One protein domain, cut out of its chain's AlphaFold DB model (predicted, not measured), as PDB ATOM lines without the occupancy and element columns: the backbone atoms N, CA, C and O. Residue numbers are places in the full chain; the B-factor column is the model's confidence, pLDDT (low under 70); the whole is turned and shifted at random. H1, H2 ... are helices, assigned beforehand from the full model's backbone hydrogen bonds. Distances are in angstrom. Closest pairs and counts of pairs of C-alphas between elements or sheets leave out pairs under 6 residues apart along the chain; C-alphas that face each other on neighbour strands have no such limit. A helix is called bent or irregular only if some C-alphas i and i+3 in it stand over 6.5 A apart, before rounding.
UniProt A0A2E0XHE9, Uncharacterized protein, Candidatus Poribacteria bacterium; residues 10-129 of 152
ATOM      1  N   VAL A  10     -44.057 -16.062  26.414       92.25
ATOM      2  CA  VAL A  10     -43.635 -17.272  25.688       92.25
ATOM      3  C   VAL A  10     -44.141 -18.543  26.374       92.25
ATOM      4  O   VAL A  10     -44.333 -18.547  27.590       92.25
ATOM      5  N   VAL A  11     -44.384 -19.612  25.605       93.88
ATOM      6  CA  VAL A  11     -45.002 -20.865  26.103       93.88
ATOM      7  C   VAL A  11     -44.095 -21.711  26.999       93.88
ATOM      8  O   VAL A  11     -44.581 -22.596  27.712       93.88
ATOM      9  N   GLU A  12     -42.780 -21.491  26.968       92.94
ATOM     10  CA  GLU A  12     -41.840 -22.227  27.802       92.94
ATOM     11  C   GLU A  12     -42.136 -22.028  29.289       92.94
ATOM     12  O   GLU A  12     -42.485 -20.946  29.769       92.94
ATOM     13  N   LYS A  13     -41.943 -23.101  30.057       90.88
ATOM     14  CA  LYS A  13     -42.227 -23.098  31.490       90.88
ATOM     15  C   LYS A  13     -41.300 -22.124  32.243       90.88
ATOM     16  O   LYS A  13     -40.161 -21.897  31.824       90.88
ATOM     17  N   PRO A  14     -41.745 -21.612  33.407       88.75
ATOM     18  CA  PRO A  14     -40.896 -20.874  34.341       88.75
ATOM     19  C   PRO A  14     -39.539 -21.526  34.587       88.75
ATOM     20  O   PRO A  14     -39.461 -22.639  35.104       88.75
ATOM     21  N   GLY A  15     -38.471 -20.807  34.235       87.94
ATOM     22  CA  GLY A  15     -37.095 -21.201  34.544       87.94
ATOM     23  C   GLY A  15     -36.470 -22.238  33.606       87.94
ATOM     24  O   GLY A  15     -35.343 -22.652  33.865       87.94
ATOM     25  N   THR A  16     -37.163 -22.682  32.549       90.81
ATOM     26  CA  THR A  16     -36.650 -23.759  31.680       90.81
ATOM     27  C   THR A  16     -35.859 -23.273  30.476       90.81
ATOM     28  O   THR A  16     -35.068 -24.040  29.933       90.81
ATOM     29  N   ALA A  17     -36.056 -22.026  30.055       91.88
ATOM     30  CA  ALA A  17     -35.336 -21.433  28.941       91.88
ATOM     31  C   ALA A  17     -34.898 -19.999  29.266       91.88
ATOM     32  O   ALA A  17     -35.429 -19.371  30.177       91.88
ATOM     33  N   TYR A  18     -33.913 -19.476  28.548       91.25
ATOM     34  CA  TYR A  18     -33.484 -18.083  28.610       91.25
ATOM     35  C   TYR A  18     -34.252 -17.248  27.580       91.25
ATOM     36  O   TYR A  18     -34.385 -17.663  26.431       91.25
ATOM     37  N   CYS A  19     -34.747 -16.081  27.982       90.62
ATOM     38  CA  CYS A  19     -35.524 -15.176  27.143       90.62
ATOM     39  C   CYS A  19     -35.243 -13.727  27.563       90.62
ATOM     40  O   CYS A  19     -35.737 -13.270  28.593       90.62
ATOM     41  N   TYR A  20     -34.435 -12.999  26.788       89.31
ATOM     42  CA  TYR A  20     -34.219 -11.575  27.043       89.31
ATOM     43  C   TYR A  20     -35.477 -10.797  26.641       89.31
ATOM     44  O   TYR A  20     -35.753 -10.633  25.452       89.31
ATOM     45  N   ASN A  21     -36.255 -10.366  27.637       90.06
ATOM     46  CA  ASN A  21     -37.624  -9.904  27.431       90.06
ATOM     47  C   ASN A  21     -37.925  -8.628  28.244       90.06
ATOM     48  O   ASN A  21     -37.864  -8.614  29.481       90.06
ATOM     49  N   ASP A  22     -38.280  -7.540  27.556       90.56
ATOM     50  CA  ASP A  22     -38.588  -6.249  28.187       90.56
ATOM     51  C   ASP A  22     -39.946  -6.241  28.911       90.56
ATOM     52  O   ASP A  22     -40.128  -5.509  29.892       90.56
ATOM     53  N   TRP A  23     -40.891  -7.084  28.483       92.12
ATOM     54  CA  TRP A  23     -42.183  -7.275  29.148       92.12
ATOM     55  C   TRP A  23     -42.014  -7.943  30.514       92.12
ATOM     56  O   TRP A  23     -42.662  -7.553  31.486       92.12
ATOM     57  N   GLN A  24     -41.103  -8.910  30.633       90.69
ATOM     58  CA  GLN A  24     -40.771  -9.536  31.914       90.69
ATOM     59  C   GLN A  24     -40.097  -8.539  32.865       90.69
ATOM     60  O   GLN A  24     -40.439  -8.477  34.051       90.69
ATOM     61  N   MET A  25     -39.173  -7.721  32.357       90.75
ATOM     62  CA  MET A  25     -38.484  -6.722  33.180       90.75
ATOM     63  C   MET A  25     -39.422  -5.650  33.707       90.75
ATOM     64  O   MET A  25     -39.292  -5.242  34.864       90.75
ATOM     65  N   VAL A  26     -40.388  -5.211  32.899       92.81
ATOM     66  CA  VAL A  26     -41.357  -4.233  33.383       92.81
ATOM     67  C   VAL A  26     -42.351  -4.830  34.368       92.81
ATOM     68  O   VAL A  26     -42.694  -4.163  35.338       92.81
ATOM     69  N   LEU A  27     -42.754  -6.093  34.197       92.94
ATOM     70  CA  LEU A  27     -43.605  -6.777  35.166       92.94
ATOM     71  C   LEU A  27     -42.894  -6.859  36.521       92.94
ATOM     72  O   LEU A  27     -43.497  -6.580  37.561       92.94
ATOM     73  N   PHE A  28     -41.597  -7.181  36.510       92.88
ATOM     74  CA  PHE A  28     -40.770  -7.155  37.713       92.88
ATOM     75  C   PHE A  28     -40.692  -5.751  38.325       92.88
ATOM     76  O   PHE A  28     -40.910  -5.604  39.530       92.88
ATOM     77  N   TRP A  29     -40.438  -4.720  37.513       95.56
ATOM     78  CA  TRP A  29     -40.372  -3.332  37.975       95.56
ATOM     79  C   TRP A  29     -41.698  -2.881  38.605       95.56
ATOM     80  O   TRP A  29     -41.706  -2.407  39.741       95.56
ATOM     81  N   ASP A  30     -42.824  -3.078  37.914       95.25
ATOM     82  CA  ASP A  30     -44.155  -2.662  38.371       95.25
ATOM     83  C   ASP A  30     -44.548  -3.398  39.653       95.25
ATOM     84  O   ASP A  30     -45.052  -2.788  40.598       95.25
ATOM     85  N   THR A  31     -44.252  -4.695  39.738       95.25
ATOM     86  CA  THR A  31     -44.503  -5.480  40.952       95.25
ATOM     87  C   THR A  31     -43.667  -4.968  42.123       95.25
ATOM     88  O   THR A  31     -44.195  -4.730  43.210       95.25
ATOM     89  N   LEU A  32     -42.366  -4.760  41.920       96.31
ATOM     90  CA  LEU A  32     -41.474  -4.332  42.990       96.31
ATOM     91  C   LEU A  32     -41.820  -2.922  43.480       96.31
ATOM     92  O   LEU A  32     -42.031  -2.709  44.672       96.31
ATOM     93  N   PHE A  33     -41.886  -1.949  42.579       97.44
ATOM     94  CA  PHE A  33     -42.003  -0.553  42.985       97.44
ATOM     95  C   PHE A  33     -43.448  -0.136  43.252       97.44
ATOM     96  O   PHE A  33     -43.700   0.524  44.259       97.44
ATOM     97  N   LEU A  34     -44.409  -0.545  42.419       96.69
ATOM     98  CA  LEU A  34     -45.798  -0.090  42.565       96.69
ATOM     99  C   LEU A  34     -46.607  -0.932  43.550       96.69
ATOM    100  O   LEU A  34     -47.580  -0.435  44.113       96.69
ATOM    101  N   LYS A  35     -46.249  -2.209  43.745       96.88
ATOM    102  CA  LYS A  35     -46.971  -3.099  44.669       96.88
ATOM    103  C   LYS A  35     -46.221  -3.284  45.980       96.88
ATOM    104  O   LYS A  35     -46.760  -2.928  47.021       96.88
ATOM    105  N   VAL A  36     -44.983  -3.781  45.950       97.69
ATOM    106  CA  VAL A  36     -44.234  -4.072  47.189       97.69
ATOM    107  C   VAL A  36     -43.865  -2.790  47.932       97.69
ATOM    108  O   VAL A  36     -44.225  -2.641  49.096       97.69
ATOM    109  N   TYR A  37     -43.213  -1.835  47.264       97.69
ATOM    110  CA  TYR A  37     -42.910  -0.535  47.877       97.69
ATOM    111  C   TYR A  37     -44.117   0.407  47.939       97.69
ATOM    112  O   TYR A  37     -44.037   1.443  48.595       97.69
ATOM    113  N   SER A  38     -45.226   0.065  47.271       97.62
ATOM    114  CA  SER A  38     -46.421   0.919  47.171       97.62
ATOM    115  C   SER A  38     -46.109   2.348  46.695       97.62
ATOM    116  O   SER A  38     -46.803   3.304  47.042       97.62
ATOM    117  N   ALA A  39     -45.047   2.500  45.903       98.06
ATOM    118  CA  ALA A  39     -44.700   3.756  45.271       98.06
ATOM    119  C   ALA A  39     -45.587   3.992  44.038       98.06
ATOM    120  O   ALA A  39     -46.345   3.144  43.575       98.06
ATOM    121  N   THR A  40     -45.460   5.177  43.472       97.88
ATOM    122  CA  THR A  40     -46.031   5.570  42.189       97.88
ATOM    123  C   THR A  40     -44.891   5.950  41.257       97.88
ATOM    124  O   THR A  40     -43.790   6.273  41.709       97.88
ATOM    125  N   TYR A  41     -45.148   6.010  39.951       96.56
ATOM    126  CA  TYR A  41     -44.157   6.551  39.017       96.56
ATOM    127  C   TYR A  41     -43.694   7.967  39.406       96.56
ATOM    128  O   TYR A  41     -42.527   8.297  39.227       96.56
ATOM    129  N   GLY A  42     -44.588   8.782  39.977       96.69
ATOM    130  CA  GLY A  42     -44.284  10.158  40.366       96.69
ATOM    131  C   GLY A  42     -43.403  10.292  41.609       96.69
ATOM    132  O   GLY A  42     -42.689  11.280  41.717       96.69
ATOM    133  N   ASN A  43     -43.417   9.320  42.529       97.25
ATOM    134  CA  ASN A  43     -42.707   9.436  43.810       97.25
ATOM    135  C   ASN A  43     -41.647   8.351  44.058       97.25
ATOM    136  O   ASN A  43     -40.935   8.434  45.057       97.25
ATOM    137  N   VAL A  44     -41.503   7.345  43.185       97.81
ATOM    138  CA  VAL A  44     -40.519   6.255  43.359       97.81
ATOM    139  C   VAL A  44     -39.078   6.774  43.454       97.81
ATOM    140  O   VAL A  44     -38.253   6.192  44.159       97.81
ATOM    141  N   GLY A  45     -38.777   7.894  42.786       96.25
ATOM    142  CA  GLY A  45     -37.476   8.557  42.874       96.25
ATOM    143  C   GLY A  45     -37.150   8.988  44.304       96.25
ATOM    144  O   GLY A  45     -36.099   8.643  44.830       96.25
ATOM    145  N   GLU A  46     -38.078   9.672  44.964       95.69
ATOM    146  CA  GLU A  46     -37.878  10.213  46.312       95.69
ATOM    147  C   GLU A  46     -38.067   9.151  47.397       95.69
ATOM    148  O   GLU A  46     -37.271   9.056  48.325       95.69
ATOM    149  N   THR A  47     -39.108   8.329  47.272       96.44
ATOM    150  CA  THR A  47     -39.528   7.384  48.319       96.44
ATOM    151  C   THR A  47     -38.732   6.084  48.323       96.44
ATOM    152  O   THR A  47     -38.698   5.399  49.343       96.44
ATOM    153  N   VAL A  48     -38.078   5.738  47.207       96.88
ATOM    154  CA  VAL A  48     -37.327   4.482  47.080       96.88
ATOM    155  C   VAL A  48     -35.897   4.730  46.610       96.88
ATOM    156  O   VAL A  48     -34.963   4.428  47.351       96.88
ATOM    157  N   MET A  49     -35.690   5.291  45.411       95.81
ATOM    158  CA  MET A  49     -34.340   5.414  44.834       95.81
ATOM    159  C   MET A  49     -33.424   6.290  45.696       95.81
ATOM    160  O   MET A  49     -32.308   5.875  46.016       95.81
ATOM    161  N   GLN A  50     -33.888   7.474  46.091       95.81
ATOM    162  CA  GLN A  50     -33.099   8.416  46.874       95.81
ATOM    163  C   GLN A  50     -32.745   7.843  48.245       95.81
ATOM    164  O   GLN A  50     -31.582   7.882  48.640       95.81
ATOM    165  N   LEU A  51     -33.728   7.279  48.947       95.06
ATOM    166  CA  LEU A  51     -33.551   6.783  50.312       95.06
ATOM    167  C   LEU A  51     -32.719   5.504  50.382       95.06
ATOM    168  O   LEU A  51     -31.881   5.372  51.271       95.06
ATOM    169  N   LEU A  52     -32.943   4.560  49.464       93.62
ATOM    170  CA  LEU A  52     -32.363   3.220  49.563       93.62
ATOM    171  C   LEU A  52     -31.089   3.038  48.736       93.62
ATOM    172  O   LEU A  52     -30.350   2.086  48.985       93.62
ATOM    173  N   LEU A  53     -30.812   3.920  47.768       93.56
ATOM    174  CA  LEU A  53     -29.671   3.757  46.866       93.56
ATOM    175  C   LEU A  53     -28.848   5.034  46.677       93.56
ATOM    176  O   LEU A  53     -27.674   5.051  47.038       93.56
ATOM    177  N   ALA A  54     -29.436   6.104  46.139       96.06
ATOM    178  CA  ALA A  54     -28.682   7.287  45.719       96.06
ATOM    179  C   ALA A  54     -28.040   8.049  46.893       96.06
ATOM    180  O   ALA A  54     -26.828   8.271  46.880       96.06
ATOM    181  N   ALA A  55     -28.788   8.366  47.959       95.56
ATOM    182  CA  ALA A  55     -28.204   9.011  49.141       95.56
ATOM    183  C   ALA A  55     -27.191   8.107  49.878       95.56
ATOM    184  O   ALA A  55     -26.091   8.587  50.168       95.56
ATOM    185  N   PRO A  56     -27.470   6.808  50.129       94.75
ATOM    186  CA  PRO A  56     -26.486   5.882  50.698       94.75
ATOM    187  C   PRO A  56     -25.169   5.785  49.918       94.75
ATOM    188  O   PRO A  56     -24.101   5.678  50.529       94.75
ATOM    189  N   LEU A  57     -25.239   5.835  48.582       95.50
ATOM    190  CA  LEU A  57     -24.066   5.824  47.708       95.50
ATOM    191  C   LEU A  57     -23.453   7.206  47.487       95.50
ATOM    192  O   LEU A  57     -22.340   7.285  46.979       95.50
ATOM    193  N   GLN A  58     -24.103   8.272  47.956       94.75
ATOM    194  CA  GLN A  58     -23.650   9.656  47.802       94.75
ATOM    195  C   GLN A  58     -23.466  10.014  46.320       94.75
ATOM    196  O   GLN A  58     -22.433  10.563  45.927       94.75
ATOM    197  N   THR A  59     -24.460   9.659  45.499       95.81
ATOM    198  CA  THR A  59     -24.488  10.026  44.078       95.81
ATOM    199  C   THR A  59     -24.374  11.539  43.924       95.81
ATOM    200  O   THR A  59     -24.900  12.302  44.738       95.81
ATOM    201  N   LYS A  60     -23.630  11.974  42.908       94.25
ATOM    202  CA  LYS A  60     -23.355  13.395  42.664       94.25
ATOM    203  C   LYS A  60     -24.456  14.055  41.854       94.25
ATOM    204  O   LYS A  60     -24.721  15.236  42.052       94.25
ATOM    205  N   ASP A  61     -25.065  13.287  40.963       95.44
ATOM    206  CA  ASP A  61     -26.181  13.712  40.143       95.44
ATOM    207  C   ASP A  61     -27.487  13.109  40.680       95.44
ATOM    208  O   ASP A  61     -27.536  12.452  41.727       95.44
ATOM    209  N   HIS A  62     -28.574  13.360  39.954       91.94
ATOM    210  CA  HIS A  62     -29.917  12.912  40.304       91.94
ATOM    211  C   HIS A  62     -30.338  11.755  39.392       91.94
ATOM    212  O   HIS A  62     -30.997  11.998  38.374       91.94
ATOM    213  N   PRO A  63     -29.954  10.499  39.700       96.81
ATOM    214  CA  PRO A  63     -30.474   9.366  38.956       96.81
ATOM    215  C   PRO A  63     -32.001   9.326  39.068       96.81
ATOM    216  O   PRO A  63     -32.586   9.738  40.071       96.81
ATOM    217  N   THR A  64     -32.662   8.835  38.025       96.19
ATOM    218  CA  THR A  64     -34.125   8.751  37.982       96.19
ATOM    219  C   THR A  64     -34.588   7.541  37.186       96.19
ATOM    220  O   THR A  64     -33.970   7.169  36.195       96.19
ATOM    221  N   PHE A  65     -35.712   6.947  37.588       96.50
ATOM    222  CA  PHE A  65     -36.416   5.930  36.798       96.50
ATOM    223  C   PHE A  65     -37.318   6.531  35.706       96.50
ATOM    224  O   PHE A  65     -38.059   5.801  35.053       96.50
ATOM    225  N   MET A  66     -37.305   7.850  35.519       96.69
ATOM    226  CA  MET A  66     -38.141   8.551  34.540       96.69
ATOM    227  C   MET A  66     -37.288   9.187  33.442       96.69
ATOM    228  O   MET A  66     -37.492  10.350  33.104       96.69
ATOM    229  N   ALA A  67     -36.335   8.432  32.881       95.94
ATOM    230  CA  ALA A  67     -35.429   8.914  31.831       95.94
ATOM    231  C   ALA A  67     -36.154   9.585  30.650       95.94
ATOM    232  O   ALA A  67     -35.675  10.581  30.118       95.94
ATOM    233  N   PHE A  68     -37.324   9.061  30.274       95.00
ATOM    234  CA  PHE A  68     -38.167   9.583  29.192       95.00
ATOM    235  C   PHE A  68     -39.470  10.230  29.709       95.00
ATOM    236  O   PHE A  68     -40.381  10.549  28.949       95.00
ATOM    237  N   GLY A  69     -39.561  10.476  31.020       94.75
ATOM    238  CA  GLY A  69     -40.739  11.042  31.673       94.75
ATOM    239  C   GLY A  69     -41.864  10.033  31.939       94.75
ATOM    240  O   GLY A  69     -41.753   8.840  31.693       94.75
ATOM    241  N   LEU A  70     -42.982  10.527  32.480       94.75
ATOM    242  CA  LEU A  70     -44.108   9.684  32.921       94.75
ATOM    243  C   LEU A  70     -44.964   9.129  31.770       94.75
ATOM    244  O   LEU A  70     -45.760   8.219  31.987       94.75
ATOM    245  N   LYS A  71     -44.847   9.711  30.571       93.19
ATOM    246  CA  LYS A  71     -45.682   9.385  29.403       93.19
ATOM    247  C   LYS A  71     -44.979   8.493  28.376       93.19
ATOM    248  O   LYS A  71     -45.643   8.011  27.467       93.19
ATOM    249  N   ASP A  72     -43.676   8.273  28.525       91.75
ATOM    250  CA  ASP A  72     -42.878   7.401  27.662       91.75
ATOM    251  C   ASP A  72     -42.038   6.475  28.550       91.75
ATOM    252  O   ASP A  72     -41.191   6.929  29.314       91.75
ATOM    253  N   ARG A  73     -42.338   5.172  28.487       92.00
ATOM    254  CA  ARG A  73     -41.607   4.070  29.142       92.00
ATOM    255  C   ARG A  73     -41.118   4.391  30.574       92.00
ATOM    256  O   ARG A  73     -39.915   4.300  30.848       92.00
ATOM    257  N   PRO A  74     -42.028   4.709  31.521       94.81
ATOM    258  CA  PRO A  74     -41.650   4.925  32.916       94.81
ATOM    259  C   PRO A  74     -40.958   3.680  33.493       94.81
ATOM    260  O   PRO A  74     -41.325   2.545  33.186       94.81
ATOM    261  N   GLY A  75     -39.939   3.877  34.324       93.94
ATOM    262  CA  GLY A  75     -39.086   2.806  34.853       93.94
ATOM    263  C   GLY A  75     -37.690   2.741  34.218       93.94
ATOM    264  O   GLY A  75     -36.803   2.098  34.781       93.94
ATOM    265  N   ARG A  76     -37.451   3.423  33.086       94.50
ATOM    266  CA  ARG A  76     -36.120   3.510  32.461       94.50
ATOM    267  C   ARG A  76     -35.179   4.391  33.281       94.50
ATOM    268  O   ARG A  76     -35.489   5.541  33.586       94.50
ATOM    269  N   LEU A  77     -34.011   3.840  33.608       95.31
ATOM    270  CA  LEU A  77     -32.989   4.519  34.396       95.31
ATOM    271  C   LEU A  77     -32.234   5.554  33.552       95.31
ATOM    272  O   LEU A  77     -31.673   5.217  32.511       95.31
ATOM    273  N   ALA A  78     -32.163   6.784  34.047       96.56
ATOM    274  CA  ALA A  78     -31.147   7.760  33.682       96.56
ATOM    275  C   ALA A  78     -30.202   7.945  34.871       96.56
ATOM    276  O   ALA A  78     -30.647   8.087  36.009       96.56
ATOM    277  N   ILE A  79     -28.899   7.918  34.604       97.75
ATOM    278  CA  ILE A  79     -27.835   8.049  35.601       97.75
ATOM    279  C   ILE A  79     -26.582   8.597  34.913       97.75
ATOM    280  O   ILE A  79     -26.349   8.314  33.736       97.75
ATOM    281  N   SER A  80     -25.777   9.387  35.623       97.62
ATOM    282  CA  SER A  80     -24.506   9.861  35.079       97.62
ATOM    283  C   SER A  80     -23.463   8.747  35.033       97.62
ATOM    284  O   SER A  80     -23.526   7.765  35.774       97.62
ATOM    285  N   VAL A  81     -22.446   8.917  34.188       97.69
ATOM    286  CA  VAL A  81     -21.336   7.953  34.080       97.69
ATOM    287  C   VAL A  81     -20.611   7.790  35.422       97.69
ATOM    288  O   VAL A  81     -20.237   6.678  35.792       97.69
ATOM    289  N   CYS A  82     -20.437   8.882  36.174       97.12
ATOM    290  CA  CYS A  82     -19.760   8.843  37.469       97.12
ATOM    291  C   CYS A  82     -20.571   8.048  38.498       97.12
ATOM    292  O   CYS A  82     -20.017   7.172  39.160       97.12
ATOM    293  N   ASP A  83     -21.877   8.298  38.601       97.62
ATOM    294  CA  ASP A  83     -22.741   7.589  39.548       97.62
ATOM    295  C   ASP A  83     -22.946   6.120  39.163       97.62
ATOM    296  O   ASP A  83     -22.968   5.245  40.032       97.62
ATOM    297  N   PHE A  84     -22.982   5.814  37.865       97.44
ATOM    298  CA  PHE A  84     -22.997   4.432  37.393       97.44
ATOM    299  C   PHE A  84     -21.705   3.686  37.762       97.44
ATOM    300  O   PHE A  84     -21.755   2.556  38.252       97.44
ATOM    301  N   ALA A  85     -20.543   4.333  37.630       97.00
ATOM    302  CA  ALA A  85     -19.273   3.763  38.078       97.00
ATOM    303  C   ALA A  85     -19.229   3.549  39.604       97.00
ATOM    304  O   ALA A  85     -18.675   2.552  40.065       97.00
ATOM    305  N   GLN A  86     -19.843   4.438  40.395       96.06
ATOM    306  CA  GLN A  86     -19.979   4.257  41.847       96.06
ATOM    307  C   GLN A  86     -20.827   3.025  42.192       96.06
ATOM    308  O   GLN A  86     -20.445   2.248  43.070       96.06
ATOM    309  N   PHE A  87     -21.923   2.793  41.465       96.12
ATOM    310  CA  PHE A  87     -22.722   1.575  41.611       96.12
ATOM    311  C   PHE A  87     -21.921   0.312  41.254       96.12
ATOM    312  O   PHE A  87     -21.956  -0.666  41.996       96.12
ATOM    313  N   GLY A  88     -21.121   0.336  40.184       96.25
ATOM    314  CA  GLY A  88     -20.199  -0.763  39.869       96.25
ATOM    315  C   GLY A  88     -19.159  -0.999  40.975       96.25
ATOM    316  O   GLY A  88     -18.924  -2.135  41.391       96.25
ATOM    317  N   LEU A  89     -18.585   0.077  41.521       96.56
ATOM    318  CA  LEU A  89     -17.617   0.008  42.617       96.56
ATOM    319  C   LEU A  89     -18.215  -0.596  43.895       96.56
ATOM    320  O   LEU A  89     -17.505  -1.304  44.608       96.56
ATOM    321  N   LEU A  90     -19.499  -0.359  44.183       97.31
ATOM    322  CA  LEU A  90     -20.199  -1.018  45.290       97.31
ATOM    323  C   LEU A  90     -20.118  -2.546  45.165       97.31
ATOM    324  O   LEU A  90     -19.799  -3.220  46.141       97.31
ATOM    325  N   TYR A  91     -20.372  -3.089  43.973       97.12
ATOM    326  CA  TYR A  91     -20.327  -4.534  43.724       97.12
ATOM    327  C   TYR A  91     -18.900  -5.086  43.760       97.12
ATOM    328  O   TYR A  91     -18.678  -6.145  44.341       97.12
ATOM    329  N   LEU A  92     -17.918  -4.345  43.233       97.00
ATOM    330  CA  LEU A  92     -16.496  -4.704  43.354       97.00
ATOM    331  C   LEU A  92     -16.006  -4.718  44.808       97.00
ATOM    332  O   LEU A  92     -15.044  -5.406  45.132       97.00
ATOM    333  N   ARG A  93     -16.672  -3.966  45.688       97.56
ATOM    334  CA  ARG A  93     -16.442  -3.968  47.138       97.56
ATOM    335  C   ARG A  93     -17.386  -4.904  47.886       97.56
ATOM    336  O   ARG A  93     -17.609  -4.724  49.081       97.56
ATOM    337  N   GLU A  94     -17.978  -5.863  47.183       97.69
ATOM    338  CA  GLU A  94     -18.865  -6.881  47.750       97.69
ATOM    339  C   GLU A  94     -20.036  -6.282  48.547       97.69
ATOM    340  O   GLU A  94     -20.497  -6.841  49.543       97.69
ATOM    341  N   GLY A  95     -20.515  -5.110  48.120       97.19
ATOM    342  CA  GLY A  95     -21.629  -4.394  48.732       97.19
ATOM    343  C   GLY A  95     -21.239  -3.509  49.917       97.19
ATOM    344  O   GLY A  95     -22.125  -2.922  50.543       97.19
ATOM    345  N   ASN A  96     -19.945  -3.383  50.225       97.88
ATOM    346  CA  ASN A  96     -19.445  -2.456  51.232       97.88
ATOM    347  C   ASN A  96     -19.191  -1.066  50.626       97.88
ATOM    348  O   ASN A  96     -18.394  -0.892  49.698       97.88
ATOM    349  N   TRP A  97     -19.840  -0.049  51.185       97.31
ATOM    350  CA  TRP A  97     -19.640   1.345  50.817       97.31
ATOM    351  C   TRP A  97     -19.066   2.129  51.990       97.31
ATOM    352  O   TRP A  97     -19.753   2.386  52.975       97.31
ATOM    353  N   LYS A  98     -17.796   2.538  51.872       95.31
ATOM    354  CA  LYS A  98     -17.097   3.368  52.871       95.31
ATOM    355  C   LYS A  98     -17.164   2.797  54.303       95.31
ATOM    356  O   LYS A  98     -17.282   3.553  55.260       95.31
ATOM    357  N   GLY A  99     -17.069   1.475  54.445       96.06
ATOM    358  CA  GLY A  99     -17.101   0.785  55.736       96.06
ATOM    359  C   GLY A  99     -18.490   0.305  56.160       96.06
ATOM    360  O   GLY A  99     -18.586  -0.472  57.104       96.06
ATOM    361  N   GLU A 100     -19.554   0.688  55.451       96.00
ATOM    362  CA  GLU A 100     -20.920   0.249  55.739       96.00
ATOM    363  C   GLU A 100     -21.394  -0.808  54.734       96.00
ATOM    364  O   GLU A 100     -21.295  -0.624  53.519       96.00
ATOM    365  N   GLN A 101     -21.947  -1.918  55.223       97.06
ATOM    366  CA  GLN A 101     -22.483  -2.972  54.363       97.06
ATOM    367  C   GLN A 101     -23.870  -2.582  53.827       97.06
ATOM    368  O   GLN A 101     -24.869  -2.715  54.530       97.06
ATOM    369  N   ARG A 102     -23.943  -2.127  52.572       95.81
ATOM    370  CA  ARG A 102     -25.202  -1.705  51.922       95.81
ATOM    371  C   ARG A 102     -25.960  -2.862  51.282       95.81
ATOM    372  O   ARG A 102     -27.183  -2.894  51.314       95.81
ATOM    373  N   ILE A 103     -25.237  -3.819  50.709       96.12
ATOM    374  CA  ILE A 103     -25.791  -5.060  50.150       96.12
ATOM    375  C   ILE A 103     -24.984  -6.194  50.756       96.12
ATOM    376  O   ILE A 103     -23.767  -6.146  50.693       96.12
ATOM    377  N   SER A 104     -25.596  -7.217  51.350       97.06
ATOM    378  CA  SER A 104     -24.807  -8.323  51.917       97.06
ATOM    379  C   SER A 104     -23.950  -9.003  50.838       97.06
ATOM    380  O   SER A 104     -24.453  -9.215  49.730       97.06
ATOM    381  N   GLN A 105     -22.751  -9.464  51.192       96.69
ATOM    382  CA  GLN A 105     -21.852 -10.179  50.277       96.69
ATOM    383  C   GLN A 105     -22.544 -11.339  49.548       96.69
ATOM    384  O   GLN A 105     -22.427 -11.450  48.335       96.69
ATOM    385  N   LYS A 106     -23.373 -12.130  50.250       95.88
ATOM    386  CA  LYS A 106     -24.165 -13.223  49.653       95.88
ATOM    387  C   LYS A 106     -25.042 -12.759  48.483       95.88
ATOM    388  O   LYS A 106     -25.149 -13.452  47.479       95.88
ATOM    389  N   HIS A 107     -25.698 -11.606  48.615       95.44
ATOM    390  CA  HIS A 107     -26.554 -11.063  47.558       95.44
ATOM    391  C   HIS A 107     -25.732 -10.488  46.399       95.44
ATOM    392  O   HIS A 107     -26.144 -10.647  45.254       95.44
ATOM    393  N   VAL A 108     -24.570  -9.883  46.673       95.62
ATOM    394  CA  VAL A 108     -23.641  -9.439  45.619       95.62
ATOM    395  C   VAL A 108     -23.080 -10.628  44.848       95.62
ATOM    396  O   VAL A 108     -23.109 -10.637  43.622       95.62
ATOM    397  N   GLU A 109     -22.637 -11.665  45.555       94.38
ATOM    398  CA  GLU A 109     -22.164 -12.898  44.940       94.38
ATOM    399  C   GLU A 109     -23.252 -13.533  44.082       94.38
ATOM    400  O   GLU A 109     -22.997 -13.864  42.927       94.38
ATOM    401  N   ALA A 110     -24.471 -13.649  44.610       92.44
ATOM    402  CA  ALA A 110     -25.588 -14.162  43.840       92.44
ATOM    403  C   ALA A 110     -25.810 -13.303  42.582       92.44
ATOM    404  O   ALA A 110     -25.879 -13.852  41.493       92.44
ATOM    405  N   ALA A 111     -25.849 -11.975  42.698       91.75
ATOM    406  CA  ALA A 111     -26.070 -11.069  41.569       91.75
ATOM    407  C   ALA A 111     -25.028 -11.196  40.445       91.75
ATOM    408  O   ALA A 111     -25.383 -11.073  39.276       91.75
ATOM    409  N   VAL A 112     -23.759 -11.437  40.786       90.75
ATOM    410  CA  VAL A 112     -22.656 -11.459  39.809       90.75
ATOM    411  C   VAL A 112     -22.335 -12.873  39.316       90.75
ATOM    412  O   VAL A 112     -21.908 -13.042  38.177       90.75
ATOM    413  N   LYS A 113     -22.534 -13.899  40.152       86.69
ATOM    414  CA  LYS A 113     -22.203 -15.298  39.826       86.69
ATOM    415  C   LYS A 113     -23.421 -16.174  39.539       86.69
ATOM    416  O   LYS A 113     -23.262 -17.264  39.003       86.69
ATOM    417  N   GLY A 114     -24.627 -15.725  39.873       80.38
ATOM    418  CA  GLY A 114     -25.884 -16.451  39.669       80.38
ATOM    419  C   GLY A 114     -26.390 -16.420  38.228       80.38
ATOM    420  O   GLY A 114     -27.600 -16.344  38.015       80.38
ATOM    421  N   ALA A 115     -25.478 -16.437  37.255       76.81
ATOM    422  CA  ALA A 115     -25.821 -16.526  35.846       76.81
ATOM    423  C   ALA A 115     -26.527 -17.857  35.554       76.81
ATOM    424  O   ALA A 115     -26.229 -18.888  36.167       76.81
ATOM    425  N   SER A 116     -27.462 -17.833  34.603       79.94
ATOM    426  CA  SER A 116     -28.079 -19.057  34.096       79.94
ATOM    427  C   SER A 116     -26.992 -19.982  33.532       79.94
ATOM    428  O   SER A 116     -26.082 -19.494  32.857       79.94
ATOM    429  N   PRO A 117     -27.049 -21.304  33.786       84.94
ATOM    430  CA  PRO A 117     -26.091 -22.241  33.213       84.94
ATOM    431  C   PRO A 117     -26.037 -22.119  31.690       84.94
ATOM    432  O   PRO A 117     -27.081 -21.991  31.054       84.94
ATOM    433  N   ASN A 118     -24.854 -22.275  31.092       84.06
ATOM    434  CA  ASN A 118     -24.692 -22.287  29.630       84.06
ATOM    435  C   ASN A 118     -25.485 -23.416  28.940       84.06
ATOM    436  O   ASN A 118     -25.665 -23.392  27.730       84.06
ATOM    437  N   SER A 119     -25.945 -24.413  29.700       88.69
ATOM    438  CA  SER A 119     -26.831 -25.478  29.227       88.69
ATOM    439  C   SER A 119     -28.311 -25.078  29.175       88.69
ATOM    440  O   SER A 119     -29.135 -25.889  28.761       88.69
ATOM    441  N   THR A 120     -28.671 -23.873  29.621       87.94
ATOM    442  CA  THR A 120     -30.044 -23.361  29.534       87.94
ATOM    443  C   THR A 120     -30.368 -23.080  28.071       87.94
ATOM    444  O   THR A 120     -29.686 -22.282  27.433       87.94
ATOM    445  N   SER A 121     -31.399 -23.726  27.528       90.62
ATOM    446  CA  SER A 121     -31.846 -23.470  26.155       90.62
ATOM    447  C   SER A 121     -32.377 -22.046  26.011       90.62
ATOM    448  O   SER A 121     -32.970 -21.518  26.947       90.62
ATOM    449  N   GLN A 122     -32.238 -21.436  24.838       89.44
ATOM    450  CA  GLN A 122     -32.973 -20.211  24.526       89.44
ATOM    451  C   GLN A 122     -34.456 -20.539  24.287       89.44
ATOM    452  O   GLN A 122     -34.773 -21.613  23.774       89.44
ATOM    453  N   ALA A 123     -35.354 -19.639  24.682       91.50
ATOM    454  CA  ALA A 123     -36.775 -19.743  24.371       91.50
ATOM    455  C   ALA A 123     -37.007 -19.600  22.857       91.50
ATOM    456  O   ALA A 123     -36.180 -19.029  22.141       91.50
ATOM    457  N   GLY A 124     -38.126 -20.124  22.369       89.81
ATOM    458  CA  GLY A 124     -38.602 -19.942  21.007       89.81
ATOM    459  C   GLY A 124     -39.390 -18.641  20.828       89.81
ATOM    460  O   GLY A 124     -39.167 -17.645  21.515       89.81
ATOM    461  N   PHE A 125     -40.315 -18.661  19.868       90.06
ATOM    462  CA  PHE A 125     -41.181 -17.527  19.518       90.06
ATOM    463  C   PHE A 125     -42.671 -17.894  19.534       90.06
ATOM    464  O   PHE A 125     -43.493 -17.225  18.908       90.06
ATOM    465  N   GLU A 126     -43.037 -18.975  20.220       93.12
ATOM    466  CA  GLU A 126     -44.443 -19.326  20.399       93.12
ATOM    467  C   GLU A 126     -45.033 -18.485  21.537       93.12
ATOM    468  O   GLU A 126     -44.497 -18.447  22.647       93.12
ATOM    469  N   VAL A 127     -46.116 -17.767  21.237       93.38
ATOM    470  CA  VAL A 127     -46.718 -16.776  22.134       93.38
ATOM    471  C   VAL A 127     -47.530 -17.454  23.233       93.38
ATOM    472  O   VAL A 127     -48.372 -18.305  22.956       93.38
ATOM    473  N   ALA A 128     -47.347 -16.992  24.466       92.19
ATOM    474  CA  ALA A 128     -48.256 -17.234  25.579       92.19
ATOM    475  C   ALA A 128     -49.051 -15.968  25.927       92.19
ATOM    476  O   ALA A 128     -48.645 -14.844  25.625       92.19
ATOM    477  N   GLU A 129     -50.189 -16.165  26.591       90.69
ATOM    478  CA  GLU A 129     -51.029 -15.078  27.086       90.69
ATOM    479  C   GLU A 129     -50.262 -14.173  28.067       90.69
ATOM    480  O   GLU A 129     -49.463 -14.634  28.887       90.69
TER     481      GLU A 129
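Overview. This is residues 10 to 129 of the 152 residues of an uncharacterized protein of Candidatus Poribacteria bacterium (UniProt A0A2E0XHE9). Four helices stand corner to corner round a loose, open frame, H1, H2, H3 and H4 in chain order, none touching another. The end stretches, residues 10 to 21 and 114 to 129, close the frame where residues 17 to 18 pair in parallel with 121 to 122. The class is all helix, with 50 of 120 printed residues in named helices, under half, and no named strand. It is only just loose, close to compact, with a radius of gyration of the C-alphas of 16.8 A and spans of 45 by 35 by 26 A.

Along the chain. H1, residues 22 to 36, begins at C-alpha 22 (-38.588, -6.249, 28.187) and is 19.9 A long. H2 is residues 44 to 57, 17.0 A, and irregular: C-alphas 52 and 55 are 7.1 A apart. H3 is residues 81 to 92, 16.4 A. H4, residues 105 to 113, 11.6 A, ends at C-alpha 113 (-22.203, -15.298, 39.826).

Arrangement. H1 and H2 are close but not clearly touching, about perpendicular at 86 degrees; their closest C-alphas, Phe 33 and Val 44, are 7.0 A apart. H1 and H3 are apart. Every O i to N i+4 pair is within hydrogen-bond range in H1 and H4, against 5 of 10 in H2 and 7 of 8 in H3.

Size, cuts and confidence. The printed part has no cut. The links H2 to H3 and H3 to H4 are long. No printed residue is under 70 in pLDDT.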